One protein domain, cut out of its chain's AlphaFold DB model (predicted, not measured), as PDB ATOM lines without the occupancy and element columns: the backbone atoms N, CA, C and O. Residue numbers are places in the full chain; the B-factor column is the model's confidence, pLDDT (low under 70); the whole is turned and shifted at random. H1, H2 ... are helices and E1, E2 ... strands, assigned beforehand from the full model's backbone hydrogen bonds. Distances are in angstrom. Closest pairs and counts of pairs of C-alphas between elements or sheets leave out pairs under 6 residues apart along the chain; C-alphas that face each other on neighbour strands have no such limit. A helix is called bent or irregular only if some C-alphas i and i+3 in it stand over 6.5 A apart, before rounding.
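What this domain is: This is residues 4 to 119 of the 166 residues of the protein "Dihydrodipicolinate synthetase family protein" of Rhodococcus sp. SMB37 (UniProt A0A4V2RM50). A small parallel sheet, E1 E2 E3, has H2 over it with H3 packed on H2, while beyond edge strand E3 a second group, H4 with the hairpin H5 and H6, makes the other end of the longest axis. The printed part has 116 residues, with six named helices and three named strands in the order E1 H1 H2 E2 H3 E3 H4 H5 H6 along the chain; of the 72 residues in named elements helices hold 58 and strands 14, and the class is mostly helix. The whole is compact, with a radius of gyration of the C-alphas of 13.9 A and spans of 36 by 31 by 24 A.

How they stand to each other: E1, residues 4 to 7, is parallel to E2, residues 30 to 35, with N 5 and O 32 2.8 A apart, within hydrogen-bond range. H1, residues 9 to 12, is not on the sheet. H2, residues 18 to 25, is on it at a height of 9.8 A, over E1 and E2. E3, residues 56 to 59, is parallel to E2, with N 33 and O 56 at 2.8 A. H3, residues 42 to 50, only grazes the sheet and touches H2, the closest C-alphas being Trp 18 and Leu 47, 5.0 A. E1, H1 H2, E2 and E2, H3, E3 are strand-helix-strand units, parallel neighbour strands with helices between, each crossover right-handed. H4, residues 65 to 70, only grazes the sheet. H5, residues 85 to 96, and H6, residues 100 to 118, form a hairpin, closest at C-alphas Leu 94 and Ala 103, 5.0 A. H6 touches H4, closest at C-alphas Ser 66 and Gly 107, 5.2 A. Every O i to N i+4 pair is within hydrogen-bond range in H2, H3, H4 and H5, and 13 of 15 in H6; H1 is too short for one.

Where its parts are: E1 begins at C-alpha 4, (-27.460, -14.619, -99.581). E2 is 14.0 A long and H5 16.6 A. H6, 25.9 A long, ends at C-alpha 118, (-31.545, -17.661, -77.247), and is only just irregular: C-alphas 109 and 112 are 6.51 A apart.

The domain as a whole: The two C-alphas farthest apart are Pro 28 and Thr 116, 38.8 A. The link H4 to H5, residues 71 to 84, is long, and its residues 75 to 76 pair in parallel with residues 58 to 59 of E3. The printed part has no cut, and no printed residue is under 70.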
ATOM      1  N   ILE A   4     -27.442 -15.580-100.682       98.44
ATOM      2  CA  ILE A   4     -27.460 -14.619 -99.581       98.44
ATOM      3  C   ILE A   4     -26.212 -14.889 -98.741       98.44
ATOM      4  O   ILE A   4     -25.996 -16.019 -98.300       98.44
ATOM      5  N   LEU A   5     -25.375 -13.870 -98.557       98.25
ATOM      6  CA  LEU A   5     -24.218 -13.937 -97.665       98.25
ATOM      7  C   LEU A   5     -24.687 -14.100 -96.216       98.25
ATOM      8  O   LEU A   5     -25.785 -13.685 -95.861       98.25
ATOM      9  N   TYR A   6     -23.854 -14.670 -95.352       98.38
ATOM     10  CA  TYR A   6     -24.152 -14.741 -93.923       98.38
ATOM     11  C   TYR A   6     -22.927 -14.327 -93.114       98.38
ATOM     12  O   TYR A   6     -21.954 -15.075 -93.029       98.38
ATOM     13  N   ASN A   7     -22.986 -13.133 -92.524       98.00
ATOM     14  CA  ASN A   7     -21.937 -12.613 -91.657       98.00
ATOM     15  C   ASN A   7     -22.313 -12.869 -90.193       98.00
ATOM     16  O   ASN A   7     -23.305 -12.332 -89.700       98.00
ATOM     17  N   VAL A   8     -21.552 -13.742 -89.529       97.81
ATOM     18  CA  VAL A   8     -21.780 -14.165 -88.138       97.81
ATOM     19  C   VAL A   8     -20.449 -14.458 -87.425       97.81
ATOM     20  O   VAL A   8     -20.140 -15.606 -87.084       97.81
ATOM     21  N   PRO A   9     -19.617 -13.424 -87.208       97.38
ATOM     22  CA  PRO A   9     -18.234 -13.578 -86.756       97.38
ATOM     23  C   PRO A   9     -18.102 -14.334 -85.435       97.38
ATOM     24  O   PRO A   9     -17.182 -15.131 -85.276       97.38
ATOM     25  N   TYR A  10     -19.049 -14.186 -84.508       95.56
ATOM     26  CA  TYR A  10     -19.016 -14.909 -83.232       95.56
ATOM     27  C   TYR A  10     -19.244 -16.430 -83.366       95.56
ATOM     28  O   TYR A  10     -19.052 -17.163 -82.397       95.56
ATOM     29  N   ARG A  11     -19.644 -16.929 -84.547       96.25
ATOM     30  CA  ARG A  11     -19.725 -18.370 -84.862       96.25
ATOM     31  C   ARG A  11     -18.630 -18.847 -85.810       96.25
ATOM     32  O   ARG A  11     -18.273 -20.019 -85.755       96.25
ATOM     33  N   THR A  12     -18.134 -17.982 -86.691       97.56
ATOM     34  CA  THR A  12     -17.143 -18.333 -87.725       97.56
ATOM     35  C   THR A  12     -15.709 -17.979 -87.337       97.56
ATOM     36  O   THR A  12     -14.775 -18.496 -87.941       97.56
ATOM     37  N   GLY A  13     -15.523 -17.079 -86.368       96.94
ATOM     38  CA  GLY A  13     -14.233 -16.467 -86.050       96.94
ATOM     39  C   GLY A  13     -13.737 -15.478 -87.110       96.94
ATOM     40  O   GLY A  13     -12.590 -15.052 -87.030       96.94
ATOM     41  N   GLN A  14     -14.564 -15.137 -88.107       95.69
ATOM     42  CA  GLN A  14     -14.192 -14.257 -89.216       95.69
ATOM     43  C   GLN A  14     -15.281 -13.230 -89.498       95.69
ATOM     44  O   GLN A  14     -16.441 -13.591 -89.711       95.69
ATOM     45  N   HIS A  15     -14.880 -11.961 -89.519       94.06
ATOM     46  CA  HIS A  15     -15.737 -10.825 -89.849       94.06
ATOM     47  C   HIS A  15     -15.649 -10.503 -91.338       94.06
ATOM     48  O   HIS A  15     -14.548 -10.384 -91.878       94.06
ATOM     49  N   LEU A  16     -16.797 -10.335 -91.994       94.88
ATOM     50  CA  LEU A  16     -16.862  -9.720 -93.318       94.88
ATOM     51  C   LEU A  16     -17.159  -8.231 -93.140       94.88
ATOM     52  O   LEU A  16     -18.270  -7.884 -92.750       94.88
ATOM     53  N   GLY A  17     -16.173  -7.377 -93.424       96.06
ATOM     54  CA  GLY A  17     -16.356  -5.922 -93.415       96.06
ATOM     55  C   GLY A  17     -17.235  -5.437 -94.566       96.06
ATOM     56  O   GLY A  17     -17.325  -6.099 -95.613       96.06
ATOM     57  N   TRP A  18     -17.862  -4.277 -94.383       97.44
ATOM     58  CA  TRP A  18     -18.813  -3.706 -95.335       97.44
ATOM     59  C   TRP A  18     -18.221  -3.530 -96.741       97.44
ATOM     60  O   TRP A  18     -18.897  -3.857 -97.715       97.44
ATOM     61  N   GLU A  19     -16.942  -3.153 -96.885       97.94
ATOM     62  CA  GLU A  19     -16.296  -2.985 -98.198       97.94
ATOM     63  C   GLU A  19     -16.242  -4.306 -98.973       97.94
ATOM     64  O   GLU A  19     -16.445  -4.357-100.189       97.94
ATOM     65  N   SER A  20     -15.976  -5.406 -98.261       97.44
ATOM     66  CA  SER A  20     -15.941  -6.741 -98.862       97.44
ATOM     67  C   SER A  20     -17.336  -7.186 -99.281       97.44
ATOM     68  O   SER A  20     -17.491  -7.792-100.340       97.44
ATOM     69  N   ILE A  21     -18.349  -6.875 -98.473       97.75
ATOM     70  CA  ILE A  21     -19.742  -7.210 -98.769       97.75
ATOM     71  C   ILE A  21     -20.235  -6.425 -99.989       97.75
ATOM     72  O   ILE A  21     -20.785  -7.035-100.903       97.75
ATOM     73  N   VAL A  22     -19.965  -5.117-100.054       97.19
ATOM     74  CA  VAL A  22     -20.318  -4.264-101.200       97.19
ATOM     75  C   VAL A  22     -19.641  -4.771-102.472       97.19
ATOM     76  O   VAL A  22     -20.312  -5.001-103.474       97.19
ATOM     77  N   ARG A  23     -18.341  -5.084-102.432       97.56
ATOM     78  CA  ARG A  23     -17.649  -5.675-103.589       97.56
ATOM     79  C   ARG A  23     -18.249  -7.018-104.018       97.56
ATOM     80  O   ARG A  23     -18.342  -7.311-105.205       97.56
ATOM     81  N   LEU A  24     -18.642  -7.866-103.067       97.25
ATOM     82  CA  LEU A  24     -19.300  -9.138-103.376       97.25
ATOM     83  C   LEU A  24     -20.699  -8.931-103.973       97.25
ATOM     84  O   LEU A  24     -21.105  -9.725-104.820       97.25
ATOM     85  N   SER A  25     -21.412  -7.873-103.578       96.50
ATOM     86  CA  SER A  25     -22.750  -7.550-104.096       96.50
ATOM     87  C   SER A  25     -22.770  -7.280-105.605       96.50
ATOM     88  O   SER A  25     -23.787  -7.505-106.252       96.50
ATOM     89  N   GLU A  26     -21.631  -6.904-106.198       95.75
ATOM     90  CA  GLU A  26     -21.481  -6.722-107.648       95.75
ATOM     91  C   GLU A  26     -21.649  -8.032-108.440       95.75
ATOM     92  O   GLU A  26     -21.930  -8.019-109.642       95.75
ATOM     93  N   HIS A  27     -21.470  -9.195-107.802       97.00
ATOM     94  CA  HIS A  27     -21.661 -10.469-108.482       97.00
ATOM     95  C   HIS A  27     -23.166 -10.710-108.730       97.00
ATOM     96  O   HIS A  27     -23.926 -10.827-107.769       97.00
ATOM     97  N   PRO A  28     -23.616 -11.022-109.965       96.06
ATOM     98  CA  PRO A  28     -25.041 -11.091-110.354       96.06
ATOM     99  C   PRO A  28     -25.867 -12.223-109.712       96.06
ATOM    100  O   PRO A  28     -27.007 -12.480-110.087       96.06
ATOM    101  N   ARG A  29     -25.277 -12.973-108.781       97.62
ATOM    102  CA  ARG A  29     -25.938 -14.052-108.036       97.62
ATOM    103  C   ARG A  29     -25.953 -13.784-106.541       97.62
ATOM    104  O   ARG A  29     -26.631 -14.529-105.850       97.62
ATOM    105  N   ILE A  30     -25.210 -12.799-106.043       98.25
ATOM    106  CA  ILE A  30     -25.196 -12.451-104.628       98.25
ATOM    107  C   ILE A  30     -26.233 -11.346-104.455       98.25
ATOM    108  O   ILE A  30     -26.025 -10.225-104.889       98.25
ATOM    109  N   VAL A  31     -27.382 -11.708-103.896       98.38
ATOM    110  CA  VAL A  31     -28.589 -10.863-103.887       98.38
ATOM    111  C   VAL A  31     -28.879 -10.249-102.521       98.38
ATOM    112  O   VAL A  31     -29.876  -9.559-102.351       98.38
ATOM    113  N   GLY A  32     -28.044 -10.535-101.526       98.44
ATOM    114  CA  GLY A  32     -28.211  -9.967-100.200       98.44
ATOM    115  C   GLY A  32     -27.298 -10.580 -99.155       98.44
ATOM    116  O   GLY A  32     -26.429 -11.408 -99.449       98.44
ATOM    117  N   ILE A  33     -27.541 -10.196 -97.911       98.69
ATOM    118  CA  ILE A  33     -26.807 -10.634 -96.732       98.69
ATOM    119  C   ILE A  33     -27.737 -10.798 -95.534       98.69
ATOM    120  O   ILE A  33     -28.615  -9.981 -95.286       98.69
ATOM    121  N   LYS A  34     -27.500 -11.840 -94.742       98.62
ATOM    122  CA  LYS A  34     -27.932 -11.929 -93.352       98.62
ATOM    123  C   LYS A  34     -26.828 -11.352 -92.465       98.62
ATOM    124  O   LYS A  34     -25.781 -11.983 -92.311       98.62
ATOM    125  N   GLN A  35     -27.066 -10.184 -91.880       98.25
ATOM    126  CA  GLN A  35     -26.113  -9.500 -91.005       98.25
ATOM    127  C   GLN A  35     -26.400  -9.867 -89.541       98.25
ATOM    128  O   GLN A  35     -27.421  -9.470 -88.979       98.25
ATOM    129  N   ALA A  36     -25.523 -10.667 -88.928       97.81
ATOM    130  CA  ALA A  36     -25.660 -11.174 -87.560       97.81
ATOM    131  C   ALA A  36     -24.362 -10.965 -86.766       97.81
ATOM    132  O   ALA A  36     -23.679 -11.914 -86.383       97.81
ATOM    133  N   VAL A  37     -23.982  -9.704 -86.571       97.31
ATOM    134  CA  VAL A  37     -22.710  -9.333 -85.925       97.31
ATOM    135  C   VAL A  37     -22.837  -9.074 -84.420       97.31
ATOM    136  O   VAL A  37     -21.833  -8.885 -83.743       97.31
ATOM    137  N   GLY A  38     -24.055  -9.140 -83.868       95.19
ATOM    138  CA  GLY A  38     -24.323  -8.937 -82.437       95.19
ATOM    139  C   GLY A  38     -24.469  -7.470 -82.013       95.19
ATOM    140  O   GLY A  38     -24.601  -7.188 -80.823       95.19
ATOM    141  N   SER A  39     -24.465  -6.537 -82.962       95.19
ATOM    142  CA  SER A  39     -24.551  -5.093 -82.737       95.19
ATOM    143  C   SER A  39     -25.208  -4.389 -83.931       95.19
ATOM    144  O   SER A  39     -25.386  -4.970 -85.001       95.19
ATOM    145  N   VAL A  40     -25.572  -3.123 -83.726       95.94
ATOM    146  CA  VAL A  40     -25.765  -2.145 -84.802       95.94
ATOM    147  C   VAL A  40     -24.563  -1.211 -84.731       95.94
ATOM    148  O   VAL A  40     -24.545  -0.273 -83.934       95.94
ATOM    149  N   ASP A  41     -23.512  -1.549 -85.466       95.88
ATOM    150  CA  ASP A  41     -22.228  -0.851 -85.452       95.88
ATOM    151  C   ASP A  41     -21.999  -0.015 -86.720       95.88
ATOM    152  O   ASP A  41     -22.815   0.009 -87.642       95.88
ATOM    153  N   THR A  42     -20.877   0.707 -86.752       96.88
ATOM    154  CA  THR A  42     -20.495   1.563 -87.882       96.88
ATOM    155  C   THR A  42     -20.337   0.773 -89.182       96.88
ATOM    156  O   THR A  42     -20.714   1.270 -90.236       96.88
ATOM    157  N   ASP A  43     -19.832  -0.463 -89.115       96.50
ATOM    158  CA  ASP A  43     -19.712  -1.360 -90.273       96.50
ATOM    159  C   ASP A  43     -21.098  -1.684 -90.855       96.50
ATOM    160  O   ASP A  43     -21.333  -1.539 -92.052       96.50
ATOM    161  N   THR A  44     -22.065  -2.006 -89.992       97.38
ATOM    162  CA  THR A  44     -23.458  -2.237 -90.393       97.38
ATOM    163  C   THR A  44     -24.128  -0.970 -90.940       97.38
ATOM    164  O   THR A  44     -24.905  -1.051 -91.890       97.38
ATOM    165  N   ALA A  45     -23.818   0.205 -90.385       97.81
ATOM    166  CA  ALA A  45     -24.319   1.479 -90.900       97.81
ATOM    167  C   ALA A  45     -23.766   1.801 -92.300       97.81
ATOM    168  O   ALA A  45     -24.538   2.197 -93.171       97.81
ATOM    169  N   HIS A  46     -22.467   1.584 -92.544       97.94
ATOM    170  CA  HIS A  46     -21.883   1.723 -93.883       97.94
ATOM    171  C   HIS A  46     -22.481   0.725 -94.865       97.94
ATOM    172  O   HIS A  46     -22.822   1.097 -95.981       97.94
ATOM    173  N   LEU A  47     -22.680  -0.526 -94.444       97.50
ATOM    174  CA  LEU A  47     -23.316  -1.530 -95.284       97.50
ATOM    175  C   LEU A  47     -24.703  -1.075 -95.769       97.50
ATOM    176  O   LEU A  47     -24.990  -1.199 -96.954       97.50
ATOM    177  N   LEU A  48     -25.536  -0.529 -94.879       97.19
ATOM    178  CA  LEU A  48     -26.857   0.015 -95.228       97.19
ATOM    179  C   LEU A  48     -26.778   1.254 -96.131       97.19
ATOM    180  O   LEU A  48     -27.640   1.431 -96.982       97.19
ATOM    181  N   ALA A  49     -25.765   2.103 -95.950       97.00
ATOM    182  CA  ALA A  49     -25.607   3.333 -96.722       97.00
ATOM    183  C   ALA A  49     -25.037   3.109 -98.135       97.00
ATOM    184  O   ALA A  49     -25.358   3.868 -99.046       97.00
ATOM    185  N   GLU A  50     -24.184   2.099 -98.308       96.69
ATOM    186  CA  GLU A  50     -23.372   1.903 -99.519       96.69
ATOM    187  C   GLU A  50     -23.850   0.724-100.385       96.69
ATOM    188  O   GLU A  50     -23.409   0.566-101.526       96.69
ATOM    189  N   SER A  51     -24.738  -0.134 -99.869       94.50
ATOM    190  CA  SER A  51     -25.309  -1.231-100.661       94.50
ATOM    191  C   SER A  51     -26.286  -0.709-101.709       94.50
ATOM    192  O   SER A  51     -27.074   0.196-101.453       94.50
ATOM    193  N   SER A  52     -26.273  -1.318-102.895       92.56
ATOM    194  CA  SER A  52     -27.249  -0.995-103.941       92.56
ATOM    195  C   SER A  52     -28.670  -1.413-103.542       92.56
ATOM    196  O   SER A  52     -28.834  -2.462-102.924       92.56
ATOM    197  N   ASP A  53     -29.687  -0.718-104.059       91.44
ATOM    198  CA  ASP A  53     -31.111  -1.071-103.888       91.44
ATOM    199  C   ASP A  53     -31.465  -2.501-104.348       91.44
ATOM    200  O   ASP A  53     -32.503  -3.052-103.988       91.44
ATOM    201  N   SER A  54     -30.620  -3.114-105.184       93.81
ATOM    202  CA  SER A  54     -30.804  -4.488-105.669       93.81
ATOM    203  C   SER A  54     -30.251  -5.568-104.729       93.81
ATOM    204  O   SER A  54     -30.406  -6.760-105.010       93.81
ATOM    205  N   PHE A  55     -29.607  -5.173-103.628       98.12
ATOM    206  CA  PHE A  55     -28.956  -6.058-102.670       98.12
ATOM    207  C   PHE A  55     -29.641  -5.975-101.304       98.12
ATOM    208  O   PHE A  55     -29.553  -4.961-100.622       98.12
ATOM    209  N   SER A  56     -30.293  -7.060-100.880       98.38
ATOM    210  CA  SER A  56     -31.086  -7.041 -99.649       98.38
ATOM    211  C   SER A  56     -30.249  -7.224 -98.382       98.38
ATOM    212  O   SER A  56     -29.489  -8.188 -98.259       98.38
ATOM    213  N   ILE A  57     -30.465  -6.380 -97.378       98.50
ATOM    214  CA  ILE A  57     -29.849  -6.493 -96.054       98.50
ATOM    215  C   ILE A  57     -30.890  -7.031 -95.072       98.50
ATOM    216  O   ILE A  57     -31.885  -6.384 -94.762       98.50
ATOM    217  N   LEU A  58     -30.656  -8.236 -94.555       98.75
ATOM    218  CA  LEU A  58     -31.557  -8.937 -93.646       98.75
ATOM    219  C   LEU A  58     -30.966  -8.977 -92.238       98.75
ATOM    220  O   LEU A  58     -29.859  -9.479 -92.024       98.75
ATOM    221  N   ALA A  59     -31.738  -8.525 -91.253       98.50
ATOM    222  CA  ALA A  59     -31.366  -8.636 -89.851       98.50
ATOM    223  C   ALA A  59     -31.212 -10.106 -89.436       98.50
ATOM    224  O   ALA A  59     -32.070 -10.953 -89.711       98.50
ATOM    225  N   GLY A  60     -30.106 -10.419 -88.764       97.94
ATOM    226  CA  GLY A  60     -29.799 -11.771 -88.306       97.94
ATOM    227  C   GLY A  60     -29.852 -11.978 -86.796       97.94
ATOM    228  O   GLY A  60     -29.730 -13.124 -86.367       97.94
ATOM    229  N   GLU A  61     -30.047 -10.907 -86.025       97.31
ATOM    230  CA  GLU A  61     -30.148 -10.925 -84.564       97.31
ATOM    231  C   GLU A  61     -31.578 -10.604 -84.116       97.31
ATOM    232  O   GLU A  61     -32.091  -9.508 -84.355       97.31
ATOM    233  N   ASP A  62     -32.221 -11.551 -83.431       97.44
ATOM    234  CA  ASP A  62     -33.616 -11.447 -82.989       97.44
ATOM    235  C   ASP A  62     -33.879 -10.229 -82.082       97.44
ATOM    236  O   ASP A  62     -34.955  -9.640 -82.138       97.44
ATOM    237  N   THR A  63     -32.901  -9.810 -81.274       97.50
ATOM    238  CA  THR A  63     -33.012  -8.645 -80.376       97.50
ATOM    239  C   THR A  63     -32.727  -7.309 -81.064       97.50
ATOM    240  O   THR A  63     -33.088  -6.262 -80.530       97.50
ATOM    241  N   LEU A  64     -32.100  -7.327 -82.245       97.94
ATOM    242  CA  LEU A  64     -31.684  -6.131 -82.987       97.94
ATOM    243  C   LEU A  64     -32.442  -5.956 -84.308       97.94
ATOM    244  O   LEU A  64     -32.165  -5.023 -85.059       97.94
ATOM    245  N   VAL A  65     -33.432  -6.802 -84.593       98.38
ATOM    246  CA  VAL A  65     -34.235  -6.672 -85.815       98.38
ATOM    247  C   VAL A  65     -34.963  -5.333 -85.888       98.38
ATOM    248  O   VAL A  65     -34.949  -4.700 -86.934       98.38
ATOM    249  N   SER A  66     -35.559  -4.858 -84.789       98.44
ATOM    250  CA  SER A  66     -36.307  -3.597 -84.812       98.44
ATOM    251  C   SER A  66     -35.439  -2.387 -85.187       98.44
ATOM    252  O   SER A  66     -35.867  -1.638 -86.059       98.44
ATOM    253  N   PRO A  67     -34.263  -2.144 -84.570       97.88
ATOM    254  CA  PRO A  67     -33.416  -1.031 -84.992       97.88
ATOM    255  C   PRO A  67     -32.871  -1.202 -86.416       97.88
ATOM    256  O   PRO A  67     -32.792  -0.210 -87.130       97.88
ATOM    257  N   LEU A  68     -32.567  -2.423 -86.874       98.25
ATOM    258  CA  LEU A  68     -32.120  -2.629 -88.259       98.25
ATOM    259  C   LEU A  68     -33.222  -2.337 -89.284       98.25
ATOM    260  O   LEU A  68     -32.956  -1.656 -90.270       98.25
ATOM    261  N   LEU A  69     -34.460  -2.774 -89.033       98.44
ATOM    262  CA  LEU A  69     -35.608  -2.412 -89.873       98.44
ATOM    263  C   LEU A  69     -35.822  -0.892 -89.893       98.44
ATOM    264  O   LEU A  69     -36.055  -0.318 -90.951       98.44
ATOM    265  N   ALA A  70     -35.677  -0.223 -88.744       98.00
ATOM    266  CA  ALA A  70     -35.775   1.234 -88.653       98.00
ATOM    267  C   ALA A  70     -34.697   1.972 -89.467       98.00
ATOM    268  O   ALA A  70     -34.923   3.100 -89.896       98.00
ATOM    269  N   MET A  71     -33.531   1.349 -89.660       97.25
ATOM    270  CA  MET A  71     -32.420   1.887 -90.452       97.25
ATOM    271  C   MET A  71     -32.491   1.518 -91.941       97.25
ATOM    272  O   MET A  71     -31.612   1.929 -92.692       97.25
ATOM    273  N   GLY A  72     -33.515   0.773 -92.371       96.25
ATOM    274  CA  GLY A  72     -33.727   0.431 -93.779       96.25
ATOM    275  C   GLY A  72     -33.357  -0.999 -94.173       96.25
ATOM    276  O   GLY A  72     -33.299  -1.283 -95.360       96.25
ATOM    277  N   ALA A  73     -33.128  -1.913 -93.223       97.94
ATOM    278  CA  ALA A  73     -33.007  -3.332 -93.560       97.94
ATOM    279  C   ALA A  73     -34.310  -3.864 -94.193       97.94
ATOM    280  O   ALA A  73     -35.408  -3.580 -93.710       97.94
ATOM    281  N   ASP A  74     -34.193  -4.705 -95.220       98.19
ATOM    282  CA  ASP A  74     -35.320  -5.197 -96.029       98.19
ATOM    283  C   ASP A  74     -36.177  -6.256 -95.330       98.19
ATOM    284  O   ASP A  74     -37.250  -6.635 -95.805       98.19
ATOM    285  N   GLY A  75     -35.691  -6.793 -94.214       98.19
ATOM    286  CA  GLY A  75     -36.333  -7.889 -93.512       98.19
ATOM    287  C   GLY A  75     -35.401  -8.554 -92.512       98.19
ATOM    288  O   GLY A  75     -34.457  -7.950 -92.002       98.19
ATOM    289  N   ALA A  76     -35.673  -9.824 -92.214       98.50
ATOM    290  CA  ALA A  76     -34.912 -10.566 -91.220       98.50
ATOM    291  C   ALA A  76     -34.949 -12.083 -91.444       98.50
ATOM    292  O   ALA A  76     -35.923 -12.632 -91.956       98.50
ATOM    293  N   ILE A  77     -33.901 -12.774 -90.990       98.69
ATOM    294  CA  ILE A  77     -33.849 -14.238 -90.892       98.69
ATOM    295  C   ILE A  77     -33.603 -14.597 -89.429       98.69
ATOM    296  O   ILE A  77     -32.460 -14.654 -88.966       98.69
ATOM    297  N   LEU A  78     -34.691 -14.862 -88.713       98.50
ATOM    298  CA  LEU A  78     -34.712 -14.942 -87.256       98.50
ATOM    299  C   LEU A  78     -35.008 -16.352 -86.767       98.50
ATOM    300  O   LEU A  78     -35.865 -17.052 -87.310       98.50
ATOM    301  N   ALA A  79     -34.320 -16.771 -85.712       97.62
ATOM    302  CA  ALA A  79     -34.537 -18.099 -85.163       97.62
ATOM    303  C   ALA A  79     -35.840 -18.167 -84.361       97.62
ATOM    304  O   ALA A  79     -36.627 -19.107 -84.510       97.62
ATOM    305  N   THR A  80     -36.093 -17.149 -83.540       98.19
ATOM    306  CA  THR A  80     -37.251 -17.089 -82.643       98.19
ATOM    307  C   THR A  80     -38.552 -16.795 -83.386       98.19
ATOM    308  O   THR A  80     -39.631 -17.070 -82.858       98.19
ATOM    309  N   ALA A  81     -38.475 -16.398 -84.662       98.12
ATOM    310  CA  ALA A  81     -39.623 -16.336 -85.565       98.12
ATOM    311  C   ALA A  81     -40.287 -17.698 -85.820       98.12
ATOM    312  O   ALA A  81     -41.435 -17.725 -86.249       98.12
ATOM    313  N   ASN A  82     -39.650 -18.826 -85.484       98.19
ATOM    314  CA  ASN A  82     -40.341 -20.123 -85.432       98.19
ATOM    315  C   ASN A  82     -41.408 -20.186 -84.318       98.19
ATOM    316  O   ASN A  82     -42.333 -20.989 -84.396       98.19
ATOM    317  N   VAL A  83     -41.278 -19.364 -83.271       97.94
ATOM    318  CA  VAL A  83     -42.151 -19.348 -82.082       97.94
ATOM    319  C   VAL A  83     -43.066 -18.117 -82.062       97.94
ATOM    320  O   VAL A  83     -44.211 -18.236 -81.623       97.94
ATOM    321  N   TYR A  84     -42.567 -16.972 -82.541       98.00
ATOM    322  CA  TYR A  84     -43.230 -15.658 -82.547       98.00
ATOM    323  C   TYR A  84     -43.451 -15.128 -83.976       98.00
ATOM    324  O   TYR A  84     -43.204 -13.962 -84.277       98.00
ATOM    325  N   THR A  85     -43.848 -16.009 -84.903       97.88
ATOM    326  CA  THR A  85     -43.963 -15.683 -86.337       97.88
ATOM    327  C   THR A  85     -44.854 -14.469 -86.584       97.88
ATOM    328  O   THR A  85     -44.471 -13.560 -87.315       97.88
ATOM    329  N   ARG A  86     -46.042 -14.446 -85.969       98.44
ATOM    330  CA  ARG A  86     -47.036 -13.388 -86.182       98.44
ATOM    331  C   ARG A  86     -46.517 -12.038 -85.700       98.44
ATOM    332  O   ARG A  86     -46.697 -11.042 -86.386       98.44
ATOM    333  N   GLU A  87     -45.858 -12.019 -84.552       98.62
ATOM    334  CA  GLU A  87     -45.345 -10.808 -83.925       98.62
ATOM    335  C   GLU A  87     -44.187 -10.198 -84.735       98.62
ATOM    336  O   GLU A  87     -44.134  -8.983 -84.902       98.62
ATOM    337  N   PHE A  88     -43.296 -11.019 -85.311       98.56
ATOM    338  CA  PHE A  88     -42.255 -10.508 -86.216       98.56
ATOM    339  C   PHE A  88     -42.812 -10.034 -87.563       98.56
ATOM    340  O   PHE A  88     -42.310  -9.050 -88.107       98.56
ATOM    341  N   VAL A  89     -43.855 -10.684 -88.094       98.56
ATOM    342  CA  VAL A  89     -44.558 -10.194 -89.293       98.56
ATOM    343  C   VAL A  89     -45.218  -8.843 -89.013       98.56
ATOM    344  O   VAL A  89     -45.078  -7.927 -89.818       98.56
ATOM    345  N   GLU A  90     -45.879  -8.688 -87.863       98.69
ATOM    346  CA  GLU A  90     -46.456  -7.406 -87.440       98.69
ATOM    347  C   GLU A  90     -45.371  -6.332 -87.290       98.69
ATOM    348  O   GLU A  90     -45.530  -5.228 -87.805       98.69
ATOM    349  N   LEU A  91     -44.243  -6.648 -86.643       98.75
ATOM    350  CA  LEU A  91     -43.115  -5.721 -86.511       98.75
ATOM    351  C   LEU A  91     -42.615  -5.230 -87.878       98.75
ATOM    352  O   LEU A  91     -42.422  -4.028 -88.060       98.75
ATOM    353  N   TYR A  92     -42.424  -6.147 -88.829       98.62
ATOM    354  CA  TYR A  92     -42.017  -5.803 -90.190       98.62
ATOM    355  C   TYR A  92     -43.041  -4.891 -90.871       98.62
ATOM    356  O   TYR A  92     -42.680  -3.844 -91.404       98.62
ATOM    357  N   GLN A  93     -44.327  -5.243 -90.793       98.69
ATOM    358  CA  GLN A  93     -45.404  -4.450 -91.384       98.69
ATOM    359  C   GLN A  93     -45.456  -3.032 -90.810       98.69
ATOM    360  O   GLN A  93     -45.580  -2.079 -91.573       98.69
ATOM    361  N   LEU A  94     -45.296  -2.871 -89.493       98.75
ATOM    362  CA  LEU A  94     -45.296  -1.560 -88.840       98.75
ATOM    363  C   LEU A  94     -44.120  -0.683 -89.293       98.75
ATOM    364  O   LEU A  94     -44.335   0.488 -89.597       98.75
ATOM    365  N   TRP A  95     -42.906  -1.240 -89.393       98.50
ATOM    366  CA  TRP A  95     -41.757  -0.502 -89.930       98.50
ATOM    367  C   TRP A  95     -41.946  -0.155 -91.408       98.50
ATOM    368  O   TRP A  95     -41.795   1.006 -91.780       98.50
ATOM    369  N   SER A  96     -42.359  -1.122 -92.230       97.31
ATOM    370  CA  SER A  96     -42.594  -0.906 -93.666       97.31
ATOM    371  C   SER A  96     -43.733   0.087 -93.953       97.31
ATOM    372  O   SER A  96     -43.700   0.794 -94.955       97.31
ATOM    373  N   GLY A  97     -44.722   0.180 -93.058       97.62
ATOM    374  CA  GLY A  97     -45.839   1.120 -93.140       97.62
ATOM    375  C   GLY A  97     -45.566   2.493 -92.516       97.62
ATOM    376  O   GLY A  97     -46.448   3.348 -92.553       97.62
ATOM    377  N   GLY A  98     -44.386   2.716 -91.925       97.44
ATOM    378  CA  GLY A  98     -44.008   3.990 -91.305       97.44
ATOM    379  C   GLY A  98     -44.631   4.267 -89.929       97.44
ATOM    380  O   GLY A  98     -44.491   5.376 -89.411       97.44
ATOM    381  N   ASP A  99     -45.282   3.288 -89.292       98.25
ATOM    382  CA  ASP A  99     -45.826   3.425 -87.932       98.25
ATOM    383  C   ASP A  99     -44.719   3.210 -86.888       98.25
ATOM    384  O   ASP A  99     -44.679   2.227 -86.143       98.25
ATOM    385  N   CYS A 100     -43.775   4.150 -86.846       97.75
ATOM    386  CA  CYS A 100     -42.575   4.051 -86.019       97.75
ATOM    387  C   CYS A 100     -42.882   3.948 -84.515       97.75
ATOM    388  O   CYS A 100     -42.069   3.421 -83.757       97.75
ATOM    389  N   VAL A 101     -44.023   4.474 -84.050       98.25
ATOM    390  CA  VAL A 101     -44.406   4.409 -82.631       98.25
ATOM    391  C   VAL A 101     -44.774   2.978 -82.265       98.25
ATOM    392  O   VAL A 101     -44.130   2.394 -81.391       98.25
ATOM    393  N   ARG A 102     -45.732   2.377 -82.979       98.56
ATOM    394  CA  ARG A 102     -46.146   0.997 -82.705       98.56
ATOM    395  C   ARG A 102     -45.060  -0.007 -83.064       98.56
ATOM    396  O   ARG A 102     -44.920  -1.012 -82.367       98.56
ATOM    397  N   ALA A 103     -44.259   0.266 -84.095       98.56
ATOM    398  CA  ALA A 103     -43.126  -0.577 -84.459       98.56
ATOM    399  C   ALA A 103     -42.112  -0.686 -83.308       98.56
ATOM    400  O   ALA A 103     -41.731  -1.793 -82.930       98.56
ATOM    401  N   ARG A 104     -41.741   0.442 -82.680       98.31
ATOM    402  CA  ARG A 104     -40.845   0.450 -81.509       98.31
ATOM    403  C   ARG A 104     -41.428  -0.318 -80.330       98.31
ATOM    404  O   ARG A 104     -40.727  -1.121 -79.721       98.31
ATOM    405  N   GLU A 105     -42.701  -0.105 -80.012       98.44
ATOM    406  CA  GLU A 105     -43.361  -0.837 -78.927       98.44
ATOM    407  C   GLU A 105     -43.386  -2.348 -79.186       98.44
ATOM    408  O   GLU A 105     -43.081  -3.134 -78.289       98.44
ATOM    409  N   SER A 106     -43.723  -2.755 -80.414       98.44
ATOM    410  CA  SER A 106     -43.734  -4.159 -80.827       98.44
ATOM    411  C   SER A 106     -42.340  -4.783 -80.741       98.44
ATOM    412  O   SER A 106     -42.167  -5.829 -80.113       98.44
ATOM    413  N   GLY A 107     -41.324  -4.093 -81.269       98.31
ATOM    414  CA  GLY A 107     -39.927  -4.518 -81.199       98.31
ATOM    415  C   GLY A 107     -39.438  -4.693 -79.761       98.31
ATOM    416  O   GLY A 107     -38.867  -5.730 -79.430       98.31
ATOM    417  N   ASN A 108     -39.736  -3.737 -78.877       98.19
ATOM    418  CA  ASN A 108     -39.354  -3.803 -77.463       98.19
ATOM    419  C   ASN A 108     -39.962  -5.019 -76.746       98.19
ATOM    420  O   ASN A 108     -39.280  -5.669 -75.952       98.19
ATOM    421  N   ARG A 109     -41.223  -5.370 -77.044       98.31
ATOM    422  CA  ARG A 109     -41.879  -6.555 -76.462       98.31
ATOM    423  C   ARG A 109     -41.236  -7.874 -76.897       98.31
ATOM    424  O   ARG A 109     -41.341  -8.855 -76.166       98.31
ATOM    425  N   LEU A 110     -40.567  -7.905 -78.049       98.31
ATOM    426  CA  LEU A 110     -39.918  -9.106 -78.583       98.31
ATOM    427  C   LEU A 110     -38.528  -9.369 -77.993       98.31
ATOM    428  O   LEU A 110     -38.083 -10.517 -78.002       98.31
ATOM    429  N   VAL A 111     -37.869  -8.357 -77.414       98.12
ATOM    430  CA  VAL A 111     -36.518  -8.495 -76.840       98.12
ATOM    431  C   VAL A 111     -36.477  -9.545 -75.727       98.12
ATOM    432  O   VAL A 111     -35.620 -10.424 -75.746       98.12
ATOM    433  N   GLY A 112     -37.411  -9.490 -74.774       97.50
ATOM    434  CA  GLY A 112     -37.468 -10.441 -73.656       97.50
ATOM    435  C   GLY A 112     -37.604 -11.898 -74.121       97.50
ATOM    436  O   GLY A 112     -36.736 -12.718 -73.808       97.50
ATOM    437  N   PRO A 113     -38.639 -12.234 -74.915       96.12
ATOM    438  CA  PRO A 113     -38.785 -13.560 -75.504       96.12
ATOM    439  C   PRO A 113     -37.582 -14.016 -76.334       96.12
ATOM    440  O   PRO A 113     -37.173 -15.174 -76.219       96.12
ATOM    441  N   ALA A 114     -36.989 -13.120 -77.131       97.25
ATOM    442  CA  ALA A 114     -35.807 -13.429 -77.925       97.25
ATOM    443  C   ALA A 114     -34.610 -13.812 -77.040       97.25
ATOM    444  O   ALA A 114     -34.013 -14.870 -77.241       97.25
ATOM    445  N   CYS A 115     -34.317 -13.016 -76.007       96.88
ATOM    446  CA  CYS A 115     -33.276 -13.315 -75.021       96.88
ATOM    447  C   CYS A 115     -33.511 -14.664 -74.333       96.88
ATOM    448  O   CYS A 115     -32.586 -15.467 -74.213       96.88
ATOM    449  N   THR A 116     -34.749 -14.948 -73.921       95.75
ATOM    450  CA  THR A 116     -35.097 -16.222 -73.282       95.75
ATOM    451  C   THR A 116     -34.845 -17.398 -74.219       95.75
ATOM    452  O   THR A 116     -34.133 -18.330 -73.845       95.75
ATOM    453  N   LEU A 117     -35.366 -17.361 -75.448       96.12
ATOM    454  CA  LEU A 117     -35.222 -18.459 -76.409       96.12
ATOM    455  C   LEU A 117     -33.779 -18.668 -76.888       96.12
ATOM    456  O   LEU A 117     -33.424 -19.783 -77.272       96.12
ATOM    457  N   MET A 118     -32.953 -17.625 -76.841       95.00
ATOM    458  CA  MET A 118     -31.545 -17.661 -77.247       95.00
ATOM    459  C   MET A 118     -30.574 -17.844 -76.067       95.00
ATOM    460  O   MET A 118     -29.366 -17.898 -76.275       95.00
ATOM    461  N   SER A 119     -31.081 -18.002 -74.836       95.56
ATOM    462  CA  SER A 119     -30.270 -18.179 -73.615       95.56
ATOM    463  C   SER A 119     -29.506 -19.509 -73.537       95.56
ATOM    464  O   SER A 119     -28.653 -19.697 -72.670       95.56
TER     465      SER A 119